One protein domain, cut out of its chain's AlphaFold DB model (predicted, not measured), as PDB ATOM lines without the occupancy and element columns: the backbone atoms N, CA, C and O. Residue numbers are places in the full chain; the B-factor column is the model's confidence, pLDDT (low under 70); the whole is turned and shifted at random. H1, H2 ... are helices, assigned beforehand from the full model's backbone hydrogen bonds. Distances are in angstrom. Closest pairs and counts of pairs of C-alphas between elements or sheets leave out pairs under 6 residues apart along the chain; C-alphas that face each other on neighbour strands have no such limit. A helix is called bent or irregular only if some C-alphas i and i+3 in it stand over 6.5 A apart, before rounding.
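What this domain is: This is residues 214 to 287 of the 292 residues of an uncharacterized protein of Pseudomonas aeruginosa (strain ATCC 15692 / DSM 22644 / CIP 104116 / JCM 14847 / LMG 12228 / 1C / PRS 101 / PAO1) (UniProt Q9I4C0). Two long helices, H1 and H3, run opposite ways loosely side by side, and three short helices, H2, H4 and H5, cover one side of this pair. The printed part has 74 residues with five named helices, H1 to H5 in chain order, and no named strand; the class is all helix. It is compact and rounded, with a radius of gyration of the C-alphas of 10.9 A and spans of 29 by 26 by 19 A.

How they stand to each other: H1, residues 214 to 229, touches H2, residues 240 to 247, at a steep tilt of 41 degrees, the same way; their closest C-alphas, Ala 223 and Leu 240, are 6.6 A apart. H1 only just touches H3, residues 251 to 265, with 3 pairs of C-alphas within 8 A, the closest Val 229 and Lys 253 at 7.1 A, at a shallow tilt of 29 degrees, opposite ways. H2 only just touches H5, residues 280 to 285, with 3 such pairs, the closest Asp 241 and Leu 280 at 6.3 A, about perpendicular at 89 degrees. H4, residues 271 to 276, and H5 touch only at the corner, and only just, with 3 pairs; the closest C-alphas, Phe 274 and Thr 282, are 6.3 A apart. H1 and H4 are apart. Every O i to N i+4 pair is within hydrogen-bond range in H3, H4 and H5, against 11 of 12 in H1 and 2 of 4 in H2. H2 is irregular, but only just: C-alphas 242 and 245 are 6.6 A apart.

Where its parts are: H1 begins at C-alpha 214 (19.990, 44.567, 96.364) and is 22.7 A long; H2 measures 10.7 A, H3 20.9 A, H4 8.6 A and H5 8.6 A. H5 ends at C-alpha 285 (31.582, 48.510, 93.854).

The domain as a whole: The C-alphas farthest apart, Asp 232 and Asp 287, are 30.3 A apart. The printed part has no cut, and no link is long. Residues 286 to 287 have pLDDT under 70.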
ATOM      1  N   ARG A 214      19.360  43.242  96.435       86.83
ATOM      2  CA  ARG A 214      19.990  44.567  96.364       86.83
ATOM      3  C   ARG A 214      20.387  44.946  94.943       86.83
ATOM      4  O   ARG A 214      20.111  46.065  94.526       86.83
ATOM      5  N   GLU A 215      21.047  44.036  94.230       87.76
ATOM      6  CA  GLU A 215      21.485  44.278  92.854       87.76
ATOM      7  C   GLU A 215      20.286  44.478  91.925       87.76
ATOM      8  O   GLU A 215      20.256  45.454  91.182       87.76
ATOM      9  N   ASP A 216      19.270  43.624  92.037       90.01
ATOM     10  CA  ASP A 216      18.045  43.718  91.237       90.01
ATOM     11  C   ASP A 216      17.340  45.061  91.506       90.01
ATOM     12  O   ASP A 216      17.078  45.838  90.590       90.01
ATOM     13  N   SER A 217      17.193  45.435  92.783       88.73
ATOM     14  CA  SER A 217      16.657  46.746  93.188       88.73
ATOM     15  C   SER A 217      17.484  47.916  92.642       88.73
ATOM     16  O   SER A 217      16.937  48.965  92.294       88.73
ATOM     17  N   MET A 218      18.808  47.754  92.574       92.27
ATOM     18  CA  MET A 218      19.720  48.749  92.022       92.27
ATOM     19  C   MET A 218      19.518  48.902  90.519       92.27
ATOM     20  O   MET A 218      19.350  50.030  90.052       92.27
ATOM     21  N   LYS A 219      19.454  47.798  89.772       94.79
ATOM     22  CA  LYS A 219      19.197  47.805  88.327       94.79
ATOM     23  C   LYS A 219      17.857  48.456  88.002       94.79
ATOM     24  O   LYS A 219      17.829  49.391  87.198       94.79
ATOM     25  N   THR A 220      16.779  48.066  88.687       94.08
ATOM     26  CA  THR A 220      15.448  48.670  88.504       94.08
ATOM     27  C   THR A 220      15.473  50.178  88.761       94.08
ATOM     28  O   THR A 220      14.930  50.971  87.984       94.08
ATOM     29  N   TRP A 221      16.134  50.607  89.842       95.25
ATOM     30  CA  TRP A 221      16.246  52.025  90.179       95.25
ATOM     31  C   TRP A 221      17.042  52.799  89.125       95.25
ATOM     32  O   TRP A 221      16.607  53.876  88.708       95.25
ATOM     33  N   ILE A 222      18.178  52.258  88.668       95.79
ATOM     34  CA  ILE A 222      19.011  52.874  87.629       95.79
ATOM     35  C   ILE A 222      18.197  53.011  86.341       95.79
ATOM     36  O   ILE A 222      18.118  54.117  85.809       95.79
ATOM     37  N   ALA A 223      17.532  51.943  85.885       95.93
ATOM     38  CA  ALA A 223      16.704  51.958  84.679       95.93
ATOM     39  C   ALA A 223      15.640  53.068  84.735       95.93
ATOM     40  O   ALA A 223      15.519  53.877  83.815       95.93
ATOM     41  N   SER A 224      14.899  53.150  85.844       95.07
ATOM     42  CA  SER A 224      13.853  54.160  86.050       95.07
ATOM     43  C   SER A 224      14.406  55.592  86.060       95.07
ATOM     44  O   SER A 224      13.841  56.500  85.448       95.07
ATOM     45  N   ASN A 225      15.557  55.812  86.700       95.59
ATOM     46  CA  ASN A 225      16.165  57.139  86.763       95.59
ATOM     47  C   ASN A 225      16.809  57.551  85.435       95.59
ATOM     48  O   ASN A 225      16.731  58.727  85.078       95.59
ATOM     49  N   LEU A 226      17.375  56.615  84.673       95.75
ATOM     50  CA  LEU A 226      17.863  56.893  83.324       95.75
ATOM     51  C   LEU A 226      16.716  57.244  82.371       95.75
ATOM     52  O   LEU A 226      16.871  58.180  81.596       95.75
ATOM     53  N   LYS A 227      15.532  56.626  82.493       95.17
ATOM     54  CA  LYS A 227      14.338  57.027  81.713       95.17
ATOM     55  C   LYS A 227      13.916  58.476  81.964       95.17
ATOM     56  O   LYS A 227      13.401  59.129  81.069       95.17
ATOM     57  N   SER A 228      14.178  59.025  83.153       90.89
ATOM     58  CA  SER A 228      13.937  60.456  83.407       90.89
ATOM     59  C   SER A 228      14.941  61.385  82.705       90.89
ATOM     60  O   SER A 228      14.671  62.571  82.518       90.89
ATOM     61  N   VAL A 229      16.105  60.857  82.317       92.05
ATOM     62  CA  VAL A 229      17.150  61.567  81.565       92.05
ATOM     63  C   VAL A 229      16.934  61.406  80.059       92.05
ATOM     64  O   VAL A 229      17.079  62.401  79.342       92.05
ATOM     65  N   PHE A 230      16.564  60.191  79.640       94.25
ATOM     66  CA  PHE A 230      16.407  59.704  78.269       94.25
ATOM     67  C   PHE A 230      15.001  59.088  78.073       94.25
ATOM     68  O   PHE A 230      14.853  57.864  78.066       94.25
ATOM     69  N   PRO A 231      13.942  59.910  77.985       92.24
ATOM     70  CA  PRO A 231      12.559  59.418  77.981       92.24
ATOM     71  C   PRO A 231      12.181  58.620  76.728       92.24
ATOM     72  O   PRO A 231      11.299  57.769  76.808       92.24
ATOM     73  N   ASP A 232      12.854  58.872  75.604       94.77
ATOM     74  CA  ASP A 232      12.556  58.243  74.310       94.77
ATOM     75  C   ASP A 232      13.332  56.931  74.082       94.77
ATOM     76  O   ASP A 232      13.139  56.259  73.070       94.77
ATOM     77  N   GLU A 233      14.195  56.544  75.027       94.15
ATOM     78  CA  GLU A 233      15.077  55.384  74.895       94.15
ATOM     79  C   GLU A 233      14.483  54.109  75.510       94.15
ATOM     80  O   GLU A 233      13.848  54.109  76.572       94.15
ATOM     81  N   ALA A 234      14.768  52.967  74.878       94.28
ATOM     82  CA  ALA A 234      14.331  51.645  75.329       94.28
ATOM     83  C   ALA A 234      15.228  51.098  76.461       94.28
ATOM     84  O   ALA A 234      15.918  50.084  76.317       94.28
ATOM     85  N   ILE A 235      15.244  51.789  77.601       95.43
ATOM     86  CA  ILE A 235      16.070  51.420  78.757       95.43
ATOM     87  C   ILE A 235      15.447  50.240  79.521       95.43
ATOM     88  O   ILE A 235      14.275  50.268  79.916       95.43
ATOM     89  N   THR A 236      16.269  49.226  79.781       94.38
ATOM     90  CA  THR A 236      15.958  47.995  80.522       94.38
ATOM     91  C   THR A 236      17.087  47.682  81.505       94.38
ATOM     92  O   THR A 236      18.139  48.316  81.477       94.38
ATOM     93  N   GLU A 237      16.887  46.710  82.391       93.07
ATOM     94  CA  GLU A 237      17.909  46.301  83.364       93.07
ATOM     95  C   GLU A 237      19.123  45.617  82.710       93.07
ATOM     96  O   GLU A 237      20.219  45.655  83.270       93.07
ATOM     97  N   ASP A 238      18.958  45.079  81.497       94.10
ATOM     98  CA  ASP A 238      19.996  44.343  80.766       94.10
ATOM     99  C   ASP A 238      20.903  45.242  79.915       94.10
ATOM    100  O   ASP A 238      21.980  44.825  79.491       94.10
ATOM    101  N   ASN A 239      20.491  46.486  79.651       96.10
ATOM    102  CA  ASN A 239      21.225  47.414  78.783       96.10
ATOM    103  C   ASN A 239      21.692  48.689  79.498       96.10
ATOM    104  O   ASN A 239      22.030  49.675  78.847       96.10
ATOM    105  N   LEU A 240      21.764  48.680  80.831       96.78
ATOM    106  CA  LEU A 240      22.185  49.847  81.621       96.78
ATOM    107  C   LEU A 240      23.575  50.362  81.231       96.78
ATOM    108  O   LEU A 240      23.768  51.571  81.101       96.78
ATOM    109  N   ASP A 241      24.519  49.455  80.972       96.77
ATOM    110  CA  ASP A 241      25.897  49.794  80.591       96.77
ATOM    111  C   ASP A 241      26.007  50.436  79.197       96.77
ATOM    112  O   ASP A 241      27.046  51.000  78.862       96.77
ATOM    113  N   HIS A 242      24.935  50.421  78.398       96.49
ATOM    114  CA  HIS A 242      24.855  51.194  77.158       96.49
ATOM    115  C   HIS A 242      24.577  52.687  77.416       96.49
ATOM    116  O   HIS A 242      25.117  53.547  76.721       96.49
ATOM    117  N   TYR A 243      23.761  53.003  78.427       96.22
ATOM    118  CA  TYR A 243      23.266  54.364  78.684       96.22
ATOM    119  C   TYR A 243      24.002  55.088  79.816       96.22
ATOM    120  O   TYR A 243      24.063  56.319  79.820       96.22
ATOM    121  N   LEU A 244      24.585  54.364  80.776       96.62
ATOM    122  CA  LEU A 244      25.394  54.972  81.838       96.62
ATOM    123  C   LEU A 244      26.557  55.826  81.289       96.62
ATOM    124  O   LEU A 244      26.745  56.922  81.820       96.62
ATOM    125  N   PRO A 245      27.271  55.433  80.213       96.88
ATOM    126  CA  PRO A 245      28.264  56.305  79.587       96.88
ATOM    127  C   PRO A 245      27.674  57.595  79.014       96.88
ATOM    128  O   PRO A 245      28.250  58.662  79.200       96.88
ATOM    129  N   GLN A 246      26.497  57.524  78.388       95.60
ATOM    130  CA  GLN A 246      25.827  58.689  77.794       95.60
ATOM    131  C   GLN A 246      25.411  59.711  78.861       95.60
ATOM    132  O   GLN A 246      25.357  60.912  78.605       95.60
ATOM    133  N   LEU A 247      25.143  59.263  80.094       94.91
ATOM    134  CA  LEU A 247      24.831  60.157  81.209       94.91
ATOM    135  C   LEU A 247      25.971  61.153  81.483       94.91
ATOM    136  O   LEU A 247      25.695  62.277  81.910       94.91
ATOM    137  N   CYS A 248      27.227  60.776  81.217       94.29
ATOM    138  CA  CYS A 248      28.389  61.641  81.417       94.29
ATOM    139  C   CYS A 248      28.375  62.896  80.531       94.29
ATOM    140  O   CYS A 248      28.935  63.916  80.938       94.29
ATOM    141  N   ASP A 249      27.661  62.870  79.403       93.49
ATOM    142  CA  ASP A 249      27.499  64.031  78.518       93.49
ATOM    143  C   ASP A 249      26.555  65.097  79.113       93.49
ATOM    144  O   ASP A 249      26.543  66.253  78.688       93.49
ATOM    145  N   TYR A 250      25.796  64.751  80.162       93.07
ATOM    146  CA  TYR A 250      24.839  65.627  80.842       93.07
ATOM    147  C   TYR A 250      25.274  65.912  82.284       93.07
ATOM    148  O   TYR A 250      24.627  65.476  83.237       93.07
ATOM    149  N   SER A 251      26.350  66.682  82.461       88.84
ATOM    150  CA  SER A 251      27.020  66.909  83.758       88.84
ATOM    151  C   SER A 251      26.076  67.173  84.951       88.84
ATOM    152  O   SER A 251      26.166  66.491  85.971       88.84
ATOM    153  N   LEU A 252      25.118  68.100  84.828       93.81
ATOM    154  CA  LEU A 252      24.125  68.401  85.877       93.81
ATOM    155  C   LEU A 252      23.195  67.215  86.187       93.81
ATOM    156  O   LEU A 252      22.914  66.928  87.356       93.81
ATOM    157  N   LYS A 253      22.721  66.510  85.151       94.61
ATOM    158  CA  LYS A 253      21.860  65.329  85.311       94.61
ATOM    159  C   LYS A 253      22.638  64.167  85.930       94.61
ATOM    160  O   LYS A 253      22.117  63.528  86.837       94.61
ATOM    161  N   MET A 254      23.891  63.954  85.528       95.16
ATOM    162  CA  MET A 254      24.789  62.956  86.115       95.16
ATOM    163  C   MET A 254      25.026  63.209  87.606       95.16
ATOM    164  O   MET A 254      24.860  62.303  88.420       95.16
ATOM    165  N   VAL A 255      25.366  64.442  87.996       94.79
ATOM    166  CA  VAL A 255      25.584  64.788  89.413       94.79
ATOM    167  C   VAL A 255      24.307  64.568  90.226       94.79
ATOM    168  O   VAL A 255      24.349  63.987  91.310       94.79
ATOM    169  N   THR A 256      23.155  64.964  89.679       95.28
ATOM    170  CA  THR A 256      21.851  64.745  90.321       95.28
ATOM    171  C   THR A 256      21.536  63.256  90.457       95.28
ATOM    172  O   THR A 256      21.071  62.821  91.512       95.28
ATOM    173  N   PHE A 257      21.814  62.465  89.420       95.87
ATOM    174  CA  PHE A 257      21.653  61.015  89.426       95.87
ATOM    175  C   PHE A 257      22.501  60.376  90.531       95.87
ATOM    176  O   PHE A 257      21.946  59.684  91.378       95.87
ATOM    177  N   LEU A 258      23.803  60.679  90.603       95.02
ATOM    178  CA  LEU A 258      24.699  60.129  91.629       95.02
ATOM    179  C   LEU A 258      24.295  60.564  93.048       95.02
ATOM    180  O   LEU A 258      24.323  59.758  93.975       95.02
ATOM    181  N   ALA A 259      23.835  61.806  93.231       94.72
ATOM    182  CA  ALA A 259      23.336  62.284  94.523       94.72
ATOM    183  C   ALA A 259      22.023  61.597  94.949       94.72
ATOM    184  O   ALA A 259      21.781  61.363  96.136       94.72
ATOM    185  N   ARG A 260      21.137  61.281  93.998       95.09
ATOM    186  CA  ARG A 260      19.923  60.491  94.262       95.09
ATOM    187  C   ARG A 260      20.272  59.031  94.544       95.09
ATOM    188  O   ARG A 260      19.721  58.469  95.484       95.09
ATOM    189  N   PHE A 261      21.222  58.467  93.803       94.45
ATOM    190  CA  PHE A 261      21.726  57.113  94.004       94.45
ATOM    191  C   PHE A 261      22.307  56.961  95.417       94.45
ATOM    192  O   PHE A 261      21.895  56.071  96.156       94.45
ATOM    193  N   SER A 262      23.144  57.912  95.853       93.30
ATOM    194  CA  SER A 262      23.700  57.933  97.213       93.30
ATOM    195  C   SER A 262      22.641  57.973  98.306       93.30
ATOM    196  O   SER A 262      22.811  57.324  99.334       93.30
ATOM    197  N   ARG A 263      21.552  58.725  98.107       92.36
ATOM    198  CA  ARG A 263      20.439  58.770  99.066       92.36
ATOM    199  C   ARG A 263      19.652  57.464  99.103       92.36
ATOM    200  O   ARG A 263      19.178  57.094 100.168       92.36
ATOM    201  N   GLN A 264      19.514  56.790  97.962       91.64
ATOM    202  CA  GLN A 264      18.759  55.545  97.859       91.64
ATOM    203  C   GLN A 264      19.520  54.346  98.441       91.64
ATOM    204  O   GLN A 264      18.930  53.546  99.161       91.64
ATOM    205  N   PHE A 265      20.806  54.206  98.113       89.97
ATOM    206  CA  PHE A 265      21.595  53.010  98.438       89.97
ATOM    207  C   PHE A 265      22.589  53.221  99.586       89.97
ATOM    208  O   PHE A 265      23.222  52.271 100.035       89.97
ATOM    209  N   GLY A 266      22.706  54.450 100.099       88.49
ATOM    210  CA  GLY A 266      23.619  54.795 101.194       88.49
ATOM    211  C   GLY A 266      25.077  54.975 100.763       88.49
ATOM    212  O   GLY A 266      25.927  55.247 101.606       88.49
ATOM    213  N   HIS A 267      25.377  54.858  99.467       88.37
ATOM    214  CA  HIS A 267      26.712  55.034  98.896       88.37
ATOM    215  C   HIS A 267      26.621  55.529  97.444       88.37
ATOM    216  O   HIS A 267      25.621  55.317  96.763       88.37
ATOM    217  N   ALA A 268      27.685  56.154  96.945       88.39
ATOM    218  CA  ALA A 268      27.887  56.418  95.522       88.39
ATOM    219  C   ALA A 268      29.392  56.421  95.211       88.39
ATOM    220  O   ALA A 268      30.190  56.779  96.086       88.39
ATOM    221  N   PRO A 269      29.807  56.052  93.985       88.90
ATOM    222  CA  PRO A 269      31.201  56.187  93.585       88.90
ATOM    223  C   PRO A 269      31.606  57.662  93.574       88.90
ATOM    224  O   PRO A 269      30.775  58.559  93.394       88.90
ATOM    225  N   LYS A 270      32.908  57.936  93.715       90.37
ATOM    226  CA  LYS A 270      33.413  59.289  93.461       90.37
ATOM    227  C   LYS A 270      33.107  59.653  92.011       90.37
ATOM    228  O   LYS A 270      33.280  58.830  91.116       90.37
ATOM    229  N   ILE A 271      32.726  60.908  91.773       92.09
ATOM    230  CA  ILE A 271      32.357  61.392  90.432       92.09
ATOM    231  C   ILE A 271      33.461  61.090  89.406       92.09
ATOM    232  O   ILE A 271      33.166  60.602  88.322       92.09
ATOM    233  N   HIS A 272      34.733  61.309  89.758       92.07
ATOM    234  CA  HIS A 272      35.860  61.016  88.865       92.07
ATOM    235  C   HIS A 272      36.025  59.525  88.543       92.07
ATOM    236  O   HIS A 272      36.446  59.199  87.434       92.07
ATOM    237  N   ASP A 273      35.698  58.635  89.481       92.22
ATOM    238  CA  ASP A 273      35.774  57.189  89.261       92.22
ATOM    239  C   ASP A 273      34.625  56.737  88.354       92.22
ATOM    240  O   ASP A 273      34.844  55.973  87.418       92.22
ATOM    241  N   PHE A 274      33.422  57.287  88.559       94.93
ATOM    242  CA  PHE A 274      32.284  57.028  87.681       94.93
ATOM    243  C   PHE A 274      32.522  57.534  86.254       94.93
ATOM    244  O   PHE A 274      32.316  56.779  85.318       94.93
ATOM    245  N   ILE A 275      33.013  58.765  86.065       95.13
ATOM    246  CA  ILE A 275      33.309  59.307  84.723       95.13
ATOM    247  C   ILE A 275      34.360  58.462  83.998       95.13
ATOM    248  O   ILE A 275      34.275  58.276  82.787       95.13
ATOM    249  N   ARG A 276      35.368  57.963  84.724       95.16
ATOM    250  CA  ARG A 276      36.401  57.104  84.135       95.16
ATOM    251  C   ARG A 276      35.813  55.799  83.612       95.16
ATOM    252  O   ARG A 276      36.305  55.271  82.620       95.16
ATOM    253  N   GLU A 277      34.807  55.272  84.300       95.49
ATOM    254  CA  GLU A 277      34.250  53.964  84.008       95.49
ATOM    255  C   GLU A 277      32.744  53.896  84.346       95.49
ATOM    256  O   GLU A 277      32.352  53.322  85.367       95.49
ATOM    257  N   PRO A 278      31.876  54.497  83.513       94.91
ATOM    258  CA  PRO A 278      30.459  54.693  83.819       94.91
ATOM    259  C   PRO A 278      29.642  53.436  83.504       94.91
ATOM    260  O   PRO A 278      28.961  53.343  82.487       94.91
ATOM    261  N   ARG A 279      29.729  52.447  84.394       95.89
ATOM    262  CA  ARG A 279      29.038  51.150  84.297       95.89
ATOM    263  C   ARG A 279      28.426  50.735  85.629       95.89
ATOM    264  O   ARG A 279      28.816  51.244  86.686       95.89
ATOM    265  N   LEU A 280      27.503  49.779  85.591       93.73
ATOM    266  CA  LEU A 280      26.812  49.234  86.757       93.73
ATOM    267  C   LEU A 280      27.807  48.756  87.817       93.73
ATOM    268  O   LEU A 280      27.667  49.099  88.987       93.73
ATOM    269  N   ALA A 281      28.859  48.045  87.403       92.13
ATOM    270  CA  ALA A 281      29.894  47.552  88.310       92.13
ATOM    271  C   ALA A 281      30.543  48.672  89.148       92.13
ATOM    272  O   ALA A 281      30.849  48.460  90.319       92.13
ATOM    273  N   THR A 282      30.706  49.874  88.591       93.35
ATOM    274  CA  THR A 282      31.286  51.033  89.290       93.35
ATOM    275  C   THR A 282      30.334  51.595  90.342       93.35
ATOM    276  O   THR A 282      30.763  51.976  91.433       93.35
ATOM    277  N   LEU A 283      29.029  51.604  90.050       92.09
ATOM    278  CA  LEU A 283      27.999  51.961  91.026       92.09
ATOM    279  C   LEU A 283      27.971  50.930  92.166       92.09
ATOM    280  O   LEU A 283      28.093  51.313  93.331       92.09
ATOM    281  N   SER A 284      27.928  49.637  91.837       85.74
ATOM    282  CA  SER A 284      27.865  48.536  92.806       85.74
ATOM    283  C   SER A 284      29.124  48.400  93.672       85.74
ATOM    284  O   SER A 284      29.027  48.101  94.860       85.74
ATOM    285  N   ALA A 285      30.318  48.653  93.124       79.51
ATOM    286  CA  ALA A 285      31.582  48.510  93.854       79.51
ATOM    287  C   ALA A 285      31.706  49.477  95.042       79.51
ATOM    288  O   ALA A 285      32.350  49.156  96.042       79.51
ATOM    289  N   SER A 286      31.065  50.647  94.958       63.92
ATOM    290  CA  SER A 286      31.086  51.634  96.042       63.92
ATOM    291  C   SER A 286      30.321  51.193  97.302       63.92
ATOM    292  O   SER A 286      30.547  51.757  98.369       63.92
ATOM    293  N   ASP A 287      29.503  50.139  97.213       58.71
ATOM    294  CA  ASP A 287      28.796  49.540  98.352       58.71
ATOM    295  C   ASP A 287      29.725  48.682  99.231       58.71
ATOM    296  O   ASP A 287      29.623  48.658 100.458       58.71
TER     297      ASP A 287